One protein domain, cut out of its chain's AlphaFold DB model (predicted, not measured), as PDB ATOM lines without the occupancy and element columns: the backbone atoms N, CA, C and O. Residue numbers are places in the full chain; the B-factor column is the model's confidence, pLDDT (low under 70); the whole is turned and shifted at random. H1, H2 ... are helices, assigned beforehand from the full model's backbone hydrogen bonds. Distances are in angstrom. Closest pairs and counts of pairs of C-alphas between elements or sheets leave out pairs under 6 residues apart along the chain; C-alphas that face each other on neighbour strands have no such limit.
ATOM      1  N   GLY A 152     -42.748  17.292  47.854       93.25
ATOM      2  CA  GLY A 152     -42.323  16.780  46.555       93.25
ATOM      3  C   GLY A 152     -42.427  17.838  45.460       93.25
ATOM      4  O   GLY A 152     -41.582  17.891  44.572       93.25
ATOM      5  N   TRP A 153     -43.409  18.738  45.533       95.19
ATOM      6  CA  TRP A 153     -43.613  19.734  44.485       95.19
ATOM      7  C   TRP A 153     -42.460  20.745  44.430       95.19
ATOM      8  O   TRP A 153     -41.937  21.017  43.350       95.19
ATOM      9  N   GLU A 154     -42.003  21.231  45.585       94.94
ATOM     10  CA  GLU A 154     -40.857  22.130  45.718       94.94
ATOM     11  C   GLU A 154     -39.577  21.488  45.178       94.94
ATOM     12  O   GLU A 154     -38.848  22.120  44.407       94.94
ATOM     13  N   PHE A 155     -39.334  20.216  45.518       96.25
ATOM     14  CA  PHE A 155     -38.219  19.444  44.969       96.25
ATOM     15  C   PHE A 155     -38.289  19.381  43.439       96.25
ATOM     16  O   PHE A 155     -37.330  19.738  42.752       96.25
ATOM     17  N   GLN A 156     -39.435  18.962  42.895       96.56
ATOM     18  CA  GLN A 156     -39.621  18.726  41.462       96.56
ATOM     19  C   GLN A 156     -39.497  20.023  40.648       96.56
ATOM     20  O   GLN A 156     -38.867  20.032  39.590       96.56
ATOM     21  N   VAL A 157     -40.055  21.133  41.141       97.12
ATOM     22  CA  VAL A 157     -39.974  22.443  40.475       97.12
ATOM     23  C   VAL A 157     -38.568  23.021  40.541       97.12
ATOM     24  O   VAL A 157     -38.096  23.550  39.532       97.12
ATOM     25  N   ALA A 158     -37.878  22.910  41.677       97.69
ATOM     26  CA  ALA A 158     -36.496  23.365  41.791       97.69
ATOM     27  C   ALA A 158     -35.562  22.542  40.890       97.69
ATOM     28  O   ALA A 158     -34.768  23.116  40.144       97.69
ATOM     29  N   PHE A 159     -35.726  21.215  40.878       97.69
ATOM     30  CA  PHE A 159     -34.995  20.307  39.994       97.69
ATOM     31  C   PHE A 159     -35.215  20.650  38.512       97.69
ATOM     32  O   PHE A 159     -34.250  20.827  37.762       97.69
ATOM     33  N   LEU A 160     -36.475  20.811  38.088       97.00
ATOM     34  CA  LEU A 160     -36.817  21.212  36.723       97.00
ATOM     35  C   LEU A 160     -36.183  22.561  36.374       97.00
ATOM     36  O   LEU A 160     -35.483  22.677  35.369       97.00
ATOM     37  N   SER A 161     -36.402  23.571  37.213       97.81
ATOM     38  CA  SER A 161     -35.931  24.936  36.970       97.81
ATOM     39  C   SER A 161     -34.411  24.983  36.853       97.81
ATOM     40  O   SER A 161     -33.872  25.546  35.900       97.81
ATOM     41  N   GLN A 162     -33.705  24.317  37.766       97.88
ATOM     42  CA  GLN A 162     -32.254  24.232  37.724       97.88
ATOM     43  C   GLN A 162     -31.759  23.481  36.477       97.88
ATOM     44  O   GLN A 162     -30.761  23.898  35.889       97.88
ATOM     45  N   THR A 163     -32.468  22.444  36.022       95.88
ATOM     46  CA  THR A 163     -32.152  21.726  34.773       95.88
ATOM     47  C   THR A 163     -32.288  22.630  33.542       95.88
ATOM     48  O   THR A 163     -31.412  22.635  32.673       95.88
ATOM     49  N   VAL A 164     -33.339  23.457  33.475       96.56
ATOM     50  CA  VAL A 164     -33.505  24.450  32.393       96.56
ATOM     51  C   VAL A 164     -32.339  25.438  32.383       96.56
ATOM     52  O   VAL A 164     -31.779  25.727  31.328       96.56
ATOM     53  N   LEU A 165     -31.951  25.939  33.557       96.88
ATOM     54  CA  LEU A 165     -30.878  26.925  33.699       96.88
ATOM     55  C   LEU A 165     -29.491  26.364  33.355       96.88
ATOM     56  O   LEU A 165     -28.639  27.112  32.885       96.88
ATOM     57  N   LEU A 166     -29.267  25.064  33.566       95.31
ATOM     58  CA  LEU A 166     -28.007  24.384  33.232       95.31
ATOM     59  C   LEU A 166     -27.929  23.929  31.773       95.31
ATOM     60  O   LEU A 166     -26.864  23.508  31.325       95.31
ATOM     61  N   SER A 167     -29.038  23.979  31.033       91.06
ATOM     62  CA  SER A 167     -29.082  23.483  29.660       91.06
ATOM     63  C   SER A 167     -28.133  24.282  28.752       91.06
ATOM     64  O   SER A 167     -28.257  25.512  28.669       91.06
ATOM     65  N   PRO A 168     -27.202  23.620  28.037       85.81
ATOM     66  CA  PRO A 168     -26.320  24.299  27.100       85.81
ATOM     67  C   PRO A 168     -27.104  24.741  25.862       85.81
ATOM     68  O   PRO A 168     -27.842  23.959  25.265       85.81
ATOM     69  N   GLY A 169     -26.927  25.995  25.442       87.75
ATOM     70  CA  GLY A 169     -27.687  26.542  24.315       87.75
ATOM     71  C   GLY A 169     -29.195  26.551  24.588       87.75
ATOM     72  O   GLY A 169     -29.620  26.631  25.738       87.75
ATOM     73  N   THR A 170     -30.020  26.535  23.541       88.19
ATOM     74  CA  THR A 170     -31.483  26.563  23.693       88.19
ATOM     75  C   THR A 170     -31.979  25.285  24.390       88.19
ATOM     76  O   THR A 170     -31.741  24.198  23.860       88.19
ATOM     77  N   PRO A 171     -32.673  25.381  25.543       84.69
ATOM     78  CA  PRO A 171     -33.102  24.208  26.295       84.69
ATOM     79  C   PRO A 171     -34.092  23.362  25.491       84.69
ATOM     80  O   PRO A 171     -35.036  23.885  24.898       84.69
ATOM     81  N   TYR A 172     -33.904  22.043  25.523       80.75
ATOM     82  CA  TYR A 172     -34.910  21.089  25.068       80.75
ATOM     83  C   TYR A 172     -35.655  20.528  26.281       80.75
ATOM     84  O   TYR A 172     -35.157  19.668  27.005       80.75
ATOM     85  N   LEU A 173     -36.853  21.055  26.521       86.38
ATOM     86  CA  LEU A 173     -37.676  20.728  27.682       86.38
ATOM     87  C   LEU A 173     -38.540  19.496  27.401       86.38
ATOM     88  O   LEU A 173     -39.715  19.626  27.067       86.38
ATOM     89  N   ASN A 174     -37.970  18.301  27.517       89.00
ATOM     90  CA  ASN A 174     -38.722  17.057  27.353       89.00
ATOM     91  C   ASN A 174     -39.386  16.646  28.674       89.00
ATOM     92  O   ASN A 174     -38.770  15.976  29.502       89.00
ATOM     93  N   LEU A 175     -40.629  17.077  28.887       91.81
ATOM     94  CA  LEU A 175     -41.372  16.798  30.113       91.81
ATOM     95  C   LEU A 175     -42.389  15.689  29.872       91.81
ATOM     96  O   LEU A 175     -43.314  15.832  29.070       91.81
ATOM     97  N   ALA A 176     -42.245  14.595  30.616       92.75
ATOM     98  CA  ALA A 176     -43.169  13.477  30.533       92.75
ATOM     99  C   ALA A 176     -44.606  13.921  30.904       92.75
ATOM    100  O   ALA A 176     -44.770  14.680  31.865       92.75
ATOM    101  N   PRO A 177     -45.658  13.448  30.203       93.25
ATOM    102  CA  PRO A 177     -47.037  13.885  30.447       93.25
ATOM    103  C   PRO A 177     -47.490  13.743  31.905       93.25
ATOM    104  O   PRO A 177     -48.114  14.647  32.452       93.25
ATOM    105  N   GLN A 178     -47.109  12.647  32.564       93.44
ATOM    106  CA  GLN A 178     -47.409  12.411  33.975       93.44
ATOM    107  C   GLN A 178     -46.743  13.431  34.908       93.44
ATOM    108  O   GLN A 178     -47.310  13.783  35.940       93.44
ATOM    109  N   TRP A 179     -45.564  13.939  34.538       94.19
ATOM    110  CA  TRP A 179     -44.865  14.955  35.317       94.19
ATOM    111  C   TRP A 179     -45.524  16.324  35.137       94.19
ATOM    112  O   TRP A 179     -45.757  17.027  36.114       94.19
ATOM    113  N   ILE A 180     -45.935  16.662  33.909       94.44
ATOM    114  CA  ILE A 180     -46.735  17.866  33.638       94.44
ATOM    115  C   ILE A 180     -48.037  17.843  34.451       94.44
ATOM    116  O   ILE A 180     -48.393  18.839  35.083       94.44
ATOM    117  N   ASP A 181     -48.743  16.710  34.456       94.81
ATOM    118  CA  ASP A 181     -49.977  16.546  35.225       94.81
ATOM    119  C   ASP A 181     -49.742  16.694  36.732       94.81
ATOM    120  O   ASP A 181     -50.523  17.369  37.409       94.81
ATOM    121  N   TYR A 182     -48.655  16.115  37.252       94.06
ATOM    122  CA  TYR A 182     -48.241  16.285  38.644       94.06
ATOM    123  C   TYR A 182     -48.022  17.766  38.985       94.06
ATOM    124  O   TYR A 182     -48.649  18.285  39.912       94.06
ATOM    125  N   LEU A 183     -47.208  18.470  38.187       94.50
ATOM    126  CA  LEU A 183     -46.858  19.873  38.416       94.50
ATOM    127  C   LEU A 183     -48.084  20.792  38.381       94.50
ATOM    128  O   LEU A 183     -48.153  21.737  39.163       94.50
ATOM    129  N   ARG A 184     -49.070  20.500  37.519       93.38
ATOM    130  CA  ARG A 184     -50.315  21.279  37.396       93.38
ATOM    131  C   ARG A 184     -51.307  21.039  38.526       93.38
ATOM    132  O   ARG A 184     -51.979  21.974  38.943       93.38
ATOM    133  N   ARG A 185     -51.467  19.791  38.973       91.06
ATOM    134  CA  ARG A 185     -52.512  19.429  39.949       91.06
ATOM    135  C   ARG A 185     -52.119  19.723  41.388       91.06
ATOM    136  O   ARG A 185     -52.997  19.800  42.238       91.06
ATOM    137  N   ARG A 186     -50.821  19.849  41.654       89.19
ATOM    138  CA  ARG A 186     -50.276  20.034  43.001       89.19
ATOM    139  C   ARG A 186     -49.640  21.400  43.216       89.19
ATOM    140  O   ARG A 186     -48.808  21.536  44.101       89.19
ATOM    141  N   VAL A 187     -50.026  22.398  42.418       92.25
ATOM    142  CA  VAL A 187     -49.576  23.778  42.626       92.25
ATOM    143  C   VAL A 187     -49.980  24.223  44.036       92.25
ATOM    144  O   VAL A 187     -51.177  24.224  44.334       92.25
ATOM    145  N   PRO A 188     -49.022  24.591  44.901       91.06
ATOM    146  CA  PRO A 188     -49.340  25.012  46.255       91.06
ATOM    147  C   PRO A 188     -50.085  26.348  46.281       91.06
ATOM    148  O   PRO A 188     -49.801  27.243  45.483       91.06
ATOM    149  N   GLU A 189     -50.986  26.525  47.251       90.81
ATOM    150  CA  GLU A 189     -51.776  27.760  47.405       90.81
ATOM    151  C   GLU A 189     -50.911  28.999  47.671       90.81
ATOM    152  O   GLU A 189     -51.282  30.113  47.310       90.81
ATOM    153  N   TRP A 190     -49.738  28.804  48.277       90.94
ATOM    154  CA  TRP A 190     -48.800  29.880  48.575       90.94
ATOM    155  C   TRP A 190     -48.100  30.435  47.328       90.94
ATOM    156  O   TRP A 190     -47.482  31.499  47.400       90.94
ATOM    157  N   LEU A 191     -48.147  29.734  46.189       92.94
ATOM    158  CA  LEU A 191     -47.431  30.151  44.991       92.94
ATOM    159  C   LEU A 191     -48.075  31.403  44.390       92.94
ATOM    160  O   LEU A 191     -49.191  31.360  43.863       92.94
ATOM    161  N   ALA A 192     -47.330  32.509  44.414       90.25
ATOM    162  CA  ALA A 192     -47.746  33.775  43.825       90.25
ATOM    163  C   ALA A 192     -48.113  33.634  42.336       90.25
ATOM    164  O   ALA A 192     -47.576  32.780  41.624       90.25
ATOM    165  N   ALA A 193     -48.978  34.526  41.839       92.56
ATOM    166  CA  ALA A 193     -49.429  34.527  40.442       92.56
ATOM    167  C   ALA A 193     -48.260  34.527  39.439       92.56
ATOM    168  O   ALA A 193     -48.272  33.764  38.479       92.56
ATOM    169  N   SER A 194     -47.197  35.287  39.720       91.50
ATOM    170  CA  SER A 194     -45.976  35.311  38.904       91.50
ATOM    171  C   SER A 194     -45.256  33.956  38.841       91.50
ATOM    172  O   SER A 194     -44.669  33.615  37.813       91.50
ATOM    173  N   GLY A 195     -45.311  33.163  39.915       93.50
ATOM    174  CA  GLY A 195     -44.800  31.793  39.950       93.50
ATOM    175  C   GLY A 195     -45.675  30.835  39.143       93.50
ATOM    176  O   GLY A 195     -45.161  30.030  38.370       93.50
ATOM    177  N   GLN A 196     -47.000  30.964  39.246       95.06
ATOM    178  CA  GLN A 196     -47.938  30.172  38.443       95.06
ATOM    179  C   GLN A 196     -47.772  30.447  36.942       95.06
ATOM    180  O   GLN A 196     -47.704  29.511  36.146       95.06
ATOM    181  N   GLU A 197     -47.646  31.717  36.555       96.44
ATOM    182  CA  GLU A 197     -47.377  32.134  35.176       96.44
ATOM    183  C   GLU A 197     -46.053  31.561  34.661       96.44
ATOM    184  O   GLU A 197     -46.005  31.004  33.565       96.44
ATOM    185  N   ALA A 198     -44.988  31.628  35.465       97.25
ATOM    186  CA  ALA A 198     -43.694  31.057  35.106       97.25
ATOM    187  C   ALA A 198     -43.760  29.531  34.904       97.25
ATOM    188  O   ALA A 198     -43.191  29.012  33.943       97.25
ATOM    189  N   LEU A 199     -44.499  28.807  35.752       96.94
ATOM    190  CA  LEU A 199     -44.713  27.370  35.575       96.94
ATOM    191  C   LEU A 199     -45.483  27.062  34.289       96.94
ATOM    192  O   LEU A 199     -45.114  26.146  33.553       96.94
ATOM    193  N   GLN A 200     -46.540  27.821  33.998       96.44
ATOM    194  CA  GLN A 200     -47.310  27.626  32.772       96.44
ATOM    195  C   GLN A 200     -46.475  27.920  31.526       96.44
ATOM    196  O   GLN A 200     -46.573  27.158  30.565       96.44
ATOM    197  N   GLU A 201     -45.623  28.949  31.549       96.94
ATOM    198  CA  GLU A 201     -44.681  29.236  30.460       96.94
ATOM    199  C   GLU A 201     -43.775  28.021  30.206       96.94
ATOM    200  O   GLU A 201     -43.732  27.518  29.085       96.94
ATOM    201  N   LEU A 202     -43.121  27.469  31.238       96.62
ATOM    202  CA  LEU A 202     -42.268  26.282  31.075       96.62
ATOM    203  C   LEU A 202     -43.028  25.084  30.496       96.62
ATOM    204  O   LEU A 202     -42.523  24.399  29.606       96.62
ATOM    205  N   ILE A 203     -44.255  24.844  30.960       95.81
ATOM    206  CA  ILE A 203     -45.082  23.748  30.452       95.81
ATOM    207  C   ILE A 203     -45.487  23.991  28.989       95.81
ATOM    208  O   ILE A 203     -45.450  23.057  28.189       95.81
ATOM    209  N   GLN A 204     -45.848  25.216  28.602       95.81
ATOM    210  CA  GLN A 204     -46.200  25.557  27.214       95.81
ATOM    211  C   GLN A 204     -45.003  25.465  26.257       95.81
ATOM    212  O   GLN A 204     -45.159  25.155  25.073       95.81
ATOM    213  N   LEU A 205     -43.801  25.740  26.760       95.31
ATOM    214  CA  LEU A 205     -42.555  25.603  26.015       95.31
ATOM    215  C   LEU A 205     -42.046  24.147  25.972       95.31
ATOM    216  O   LEU A 205     -41.154  23.841  25.184       95.31
ATOM    217  N   SER A 206     -42.611  23.235  26.765       94.12
ATOM    218  CA  SER A 206     -42.181  21.832  26.789       94.12
ATOM    219  C   SER A 206     -42.557  21.043  25.528       94.12
ATOM    220  O   SER A 206     -43.503  21.372  24.811       94.12
ATOM    221  N   ASN A 207     -41.809  19.966  25.274       92.69
ATOM    222  CA  ASN A 207     -42.059  18.950  24.248       92.69
ATOM    223  C   ASN A 207     -42.101  19.480  22.804       92.69
ATOM    224  O   ASN A 207     -42.782  18.918  21.944       92.69
ATOM    225  N   ARG A 208     -41.358  20.557  22.526       90.94
ATOM    226  CA  ARG A 208     -41.179  21.116  21.181       90.94
ATOM    227  C   ARG A 208     -39.815  21.783  21.026       90.94
ATOM    228  O   ARG A 208     -39.150  22.104  22.007       90.94
ATOM    229  N   ASN A 209     -39.412  22.003  19.778       92.06
ATOM    230  CA  ASN A 209     -38.214  22.781  19.475       92.06
ATOM    231  C   ASN A 209     -38.471  24.254  19.782       92.06
ATOM    232  O   ASN A 209     -39.475  24.809  19.334       92.06
ATOM    233  N   LEU A 210     -37.548  24.865  20.517       94.31
ATOM    234  CA  LEU A 210     -37.623  26.265  20.904       94.31
ATOM    235  C   LEU A 210     -36.748  27.128  19.999       94.31
ATOM    236  O   LEU A 210     -35.649  26.729  19.602       94.31
ATOM    237  N   SER A 211     -37.215  28.338  19.700       95.50
ATOM    238  CA  SER A 211     -36.344  29.389  19.175       95.50
ATOM    239  C   SER A 211     -35.367  29.886  20.261       95.50
ATOM    240  O   SER A 211     -35.600  29.657  21.450       95.50
ATOM    241  N   PRO A 212     -34.282  30.602  19.907       95.31
ATOM    242  CA  PRO A 212     -33.400  31.225  20.899       95.31
ATOM    243  C   PRO A 212     -34.134  32.171  21.865       95.31
ATOM    244  O   PRO A 212     -33.854  32.166  23.061       95.31
ATOM    245  N   GLU A 213     -35.107  32.939  21.363       96.38
ATOM    246  CA  GLU A 213     -35.940  33.835  22.177       96.38
ATOM    247  C   GLU A 213     -36.844  33.043  23.129       96.38
ATOM    248  O   GLU A 213     -36.963  33.383  24.303       96.38
ATOM    249  N   GLU A 214     -37.455  31.951  22.655       96.62
ATOM    250  CA  GLU A 214     -38.241  31.051  23.506       96.62
ATOM    251  C   GLU A 214     -37.374  30.355  24.558       96.62
ATOM    252  O   GLU A 214     -37.800  30.202  25.700       96.62
ATOM    253  N   GLY A 215     -36.142  29.994  24.204       96.19
ATOM    254  CA  GLY A 215     -35.164  29.462  25.145       96.19
ATOM    255  C   GLY A 215     -34.838  30.445  26.264       96.19
ATOM    256  O   GLY A 215     -34.752  30.051  27.424       96.19
ATOM    257  N   GLU A 216     -34.708  31.730  25.941       96.50
ATOM    258  CA  GLU A 216     -34.476  32.761  26.949       96.50
ATOM    259  C   GLU A 216     -35.705  33.001  27.831       96.50
ATOM    260  O   GLU A 216     -35.577  33.094  29.052       96.50
ATOM    261  N   ARG A 217     -36.917  32.985  27.256       96.81
ATOM    262  CA  ARG A 217     -38.159  33.010  28.047       96.81
ATOM    263  C   ARG A 217     -38.245  31.831  29.015       96.81
ATOM    264  O   ARG A 217     -38.594  32.035  30.179       96.81
ATOM    265  N   ALA A 218     -37.865  30.629  28.576       97.31
ATOM    266  CA  ALA A 218     -37.800  29.456  29.443       97.31
ATOM    267  C   ALA A 218     -36.817  29.662  30.605       97.31
ATOM    268  O   ALA A 218     -37.166  29.396  31.753       97.31
ATOM    269  N   ARG A 219     -35.615  30.194  30.349       97.38
ATOM    270  CA  ARG A 219     -34.644  30.477  31.421       97.38
ATOM    271  C   ARG A 219     -35.148  31.520  32.406       97.38
ATOM    272  O   ARG A 219     -35.000  31.330  33.607       97.38
ATOM    273  N   GLN A 220     -35.783  32.587  31.929       97.50
ATOM    274  CA  GLN A 220     -36.361  33.605  32.806       97.50
ATOM    275  C   GLN A 220     -37.482  33.033  33.681       97.50
ATOM    276  O   GLN A 220     -37.545  33.331  34.872       97.50
ATOM    277  N   ALA A 221     -38.352  32.195  33.113       97.88
ATOM    278  CA  ALA A 221     -39.396  31.509  33.866       97.88
ATOM    279  C   ALA A 221     -38.809  30.555  34.920       97.88
ATOM    280  O   ALA A 221     -39.198  30.615  36.086       97.88
ATOM    281  N   ALA A 222     -37.822  29.741  34.540       97.94
ATOM    282  CA  ALA A 222     -37.109  28.854  35.455       97.94
ATOM    283  C   ALA A 222     -36.381  29.619  36.572       97.94
ATOM    284  O   ALA A 222     -36.469  29.233  37.731       97.94
ATOM    285  N   GLY A 223     -35.716  30.732  36.252       97.62
ATOM    286  CA  GLY A 223     -35.041  31.583  37.235       97.62
ATOM    287  C   GLY A 223     -36.003  32.118  38.294       97.62
ATOM    288  O   GLY A 223     -35.732  31.982  39.484       97.62
ATOM    289  N   ARG A 224     -37.166  32.632  37.869       97.06
ATOM    290  CA  ARG A 224     -38.214  33.103  38.791       97.06
ATOM    291  C   ARG A 224     -38.747  31.985  39.685       97.06
ATOM    292  O   ARG A 224     -38.911  32.191  40.881       97.06
ATOM    293  N   LEU A 225     -39.030  30.812  39.117       96.69
ATOM    294  CA  LEU A 225     -39.492  29.666  39.902       96.69
ATOM    295  C   LEU A 225     -38.449  29.241  40.929       96.69
ATOM    296  O   LEU A 225     -38.791  29.057  42.092       96.69
ATOM    297  N   LEU A 226     -37.188  29.123  40.515       96.44
ATOM    298  CA  LEU A 226     -36.107  28.703  41.398       96.44
ATOM    299  C   LEU A 226     -35.903  29.690  42.554       96.44
ATOM    300  O   LEU A 226     -35.772  29.257  43.694       96.44
ATOM    301  N   GLU A 227     -35.936  30.996  42.283       95.12
ATOM    302  CA  GLU A 227     -35.859  32.037  43.318       95.12
ATOM    303  C   GLU A 227     -36.995  31.900  44.342       95.12
ATOM    304  O   GLU A 227     -36.743  31.907  45.546       95.12
ATOM    305  N   LEU A 228     -38.232  31.690  43.877       93.81
ATOM    306  CA  LEU A 228     -39.385  31.463  44.753       93.81
ATOM    307  C   LEU A 228     -39.239  30.185  45.592       93.81
ATOM    308  O   LEU A 228     -39.609  30.190  46.765       93.81
ATOM    309  N   MET A 229     -38.718  29.097  45.013       93.19
ATOM    310  CA  MET A 229     -38.538  27.833  45.737       93.19
ATOM    311  C   MET A 229     -37.466  27.968  46.822       93.19
ATOM    312  O   MET A 229     -37.694  27.589  47.968       93.19
ATOM    313  N   LEU A 230     -36.310  28.535  46.472       92.00
ATOM    314  CA  LEU A 230     -35.184  28.692  47.395       92.00
ATOM    315  C   LEU A 230     -35.467  29.738  48.478       92.00
ATOM    316  O   LEU A 230     -35.036  29.567  49.615       92.00
ATOM    317  N   GLY A 231     -36.251  30.779  48.173       89.06
ATOM    318  CA  GLY A 231     -36.677  31.774  49.160       89.06
ATOM    319  C   GLY A 231     -37.441  31.173  50.347       89.06
ATOM    320  O   GLY A 231     -37.365  31.699  51.455       89.06
ATOM    321  N   ARG A 232     -38.114  30.030  50.153       84.25
ATOM    322  CA  ARG A 232     -38.824  29.317  51.230       84.25
ATOM    323  C   ARG A 232     -37.907  28.502  52.136       84.25
ATOM    324  O   ARG A 232     -38.269  28.241  53.278       84.25
ATOM    325  N   CYS A 233     -36.723  28.132  51.663       82.19
ATOM    326  CA  CYS A 233     -35.759  27.374  52.461       82.19
ATOM    327  C   CYS A 233     -35.122  28.221  53.569       82.19
ATOM    328  O   CYS A 233     -34.726  27.688  54.598       82.19
TER     329      CYS A 233
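Overview. This is residues 152 to 233 of the 237 residues of an uncharacterized protein of Candidatus Acetothermia bacterium (UniProt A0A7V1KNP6). One long helix, H4, runs along the longest axis of a small helical body, and H1 and H3 pack on two different sides of it, each crossing it at an angle. The short helix H2 lies on the far side of H1 and H3 from H4, at the first residues of H1 and beside H3 with little contact. The links H1 to H2 and H3 to H4 loop round the end where H4 begins, and the link H2 to H3 lies toward the other end. The printed part has 82 residues with four named helices in the order H1, H2, H3, H4 and no named strand, and the class is all helix. It is compact, with a radius of gyration of the C-alphas of 11.7 A, and its outline is rounded, with spans of 32 by 25 by 19 A.

Along the chain. H1 is residues 152 to 166 and begins at C-alpha 152, at (-42.323, 16.780, 46.555); it is 21.0 A from first to last C-alpha. H2 is residues 177 to 185, 12.3 A long, with C-alpha 177 at (-47.037, 13.885, 30.447). H3 is residues 193 to 205, 18.3 A long. H4, the longest helix, is residues 212 to 233, 31.9 A long, and ends at C-alpha 233, at (-35.759, 27.374, 52.461).

Arrangement. The helix packing is mostly crossed: the three pairs of helices that touch are at steep tilts. H1 and H4 touch, with the C-alphas of Ser 161 and Ala 222 the closest, 4.4 A apart; they run opposite ways at a steep tilt of 41 degrees. H3 and H4 touch and form a helical hairpin, running opposite ways at a steep tilt of 42 degrees; their closest C-alphas are those of Ala 198 and Ala 221, 4.5 A apart. H1 and H3 are near each other, with 5 pairs of C-alphas within 10 A. H1 and H2 only just touch, with 3 pairs of C-alphas within 8 A, and H1 does so with residues 153 to 157 alone; the closest C-alphas, those of Trp 153 and Leu 183, are 6.9 A apart. These two run opposite ways at a steep tilt of 60 degrees. H2 and H3 are close but not clearly touching: their closest C-alphas, those of Ile 180 and Ile 203, are 6.9 A apart, and they run opposite ways at a shallow tilt of 14 degrees. H2 and H4 are apart. In H1, H2 and H3 every O i to N i+4 pair is within hydrogen-bond range; in H4, 16 of 18 are.

Size, cuts and confidence. The two C-alphas farthest apart are those of Asn 209 and Cys 233, at 33.4 A, while the first and last printed C-alphas are 13.8 A apart. The printed part has no cut, and its three links are short but not tight. The mean pLDDT of the printed part is 93.8, and no printed residue is under 70.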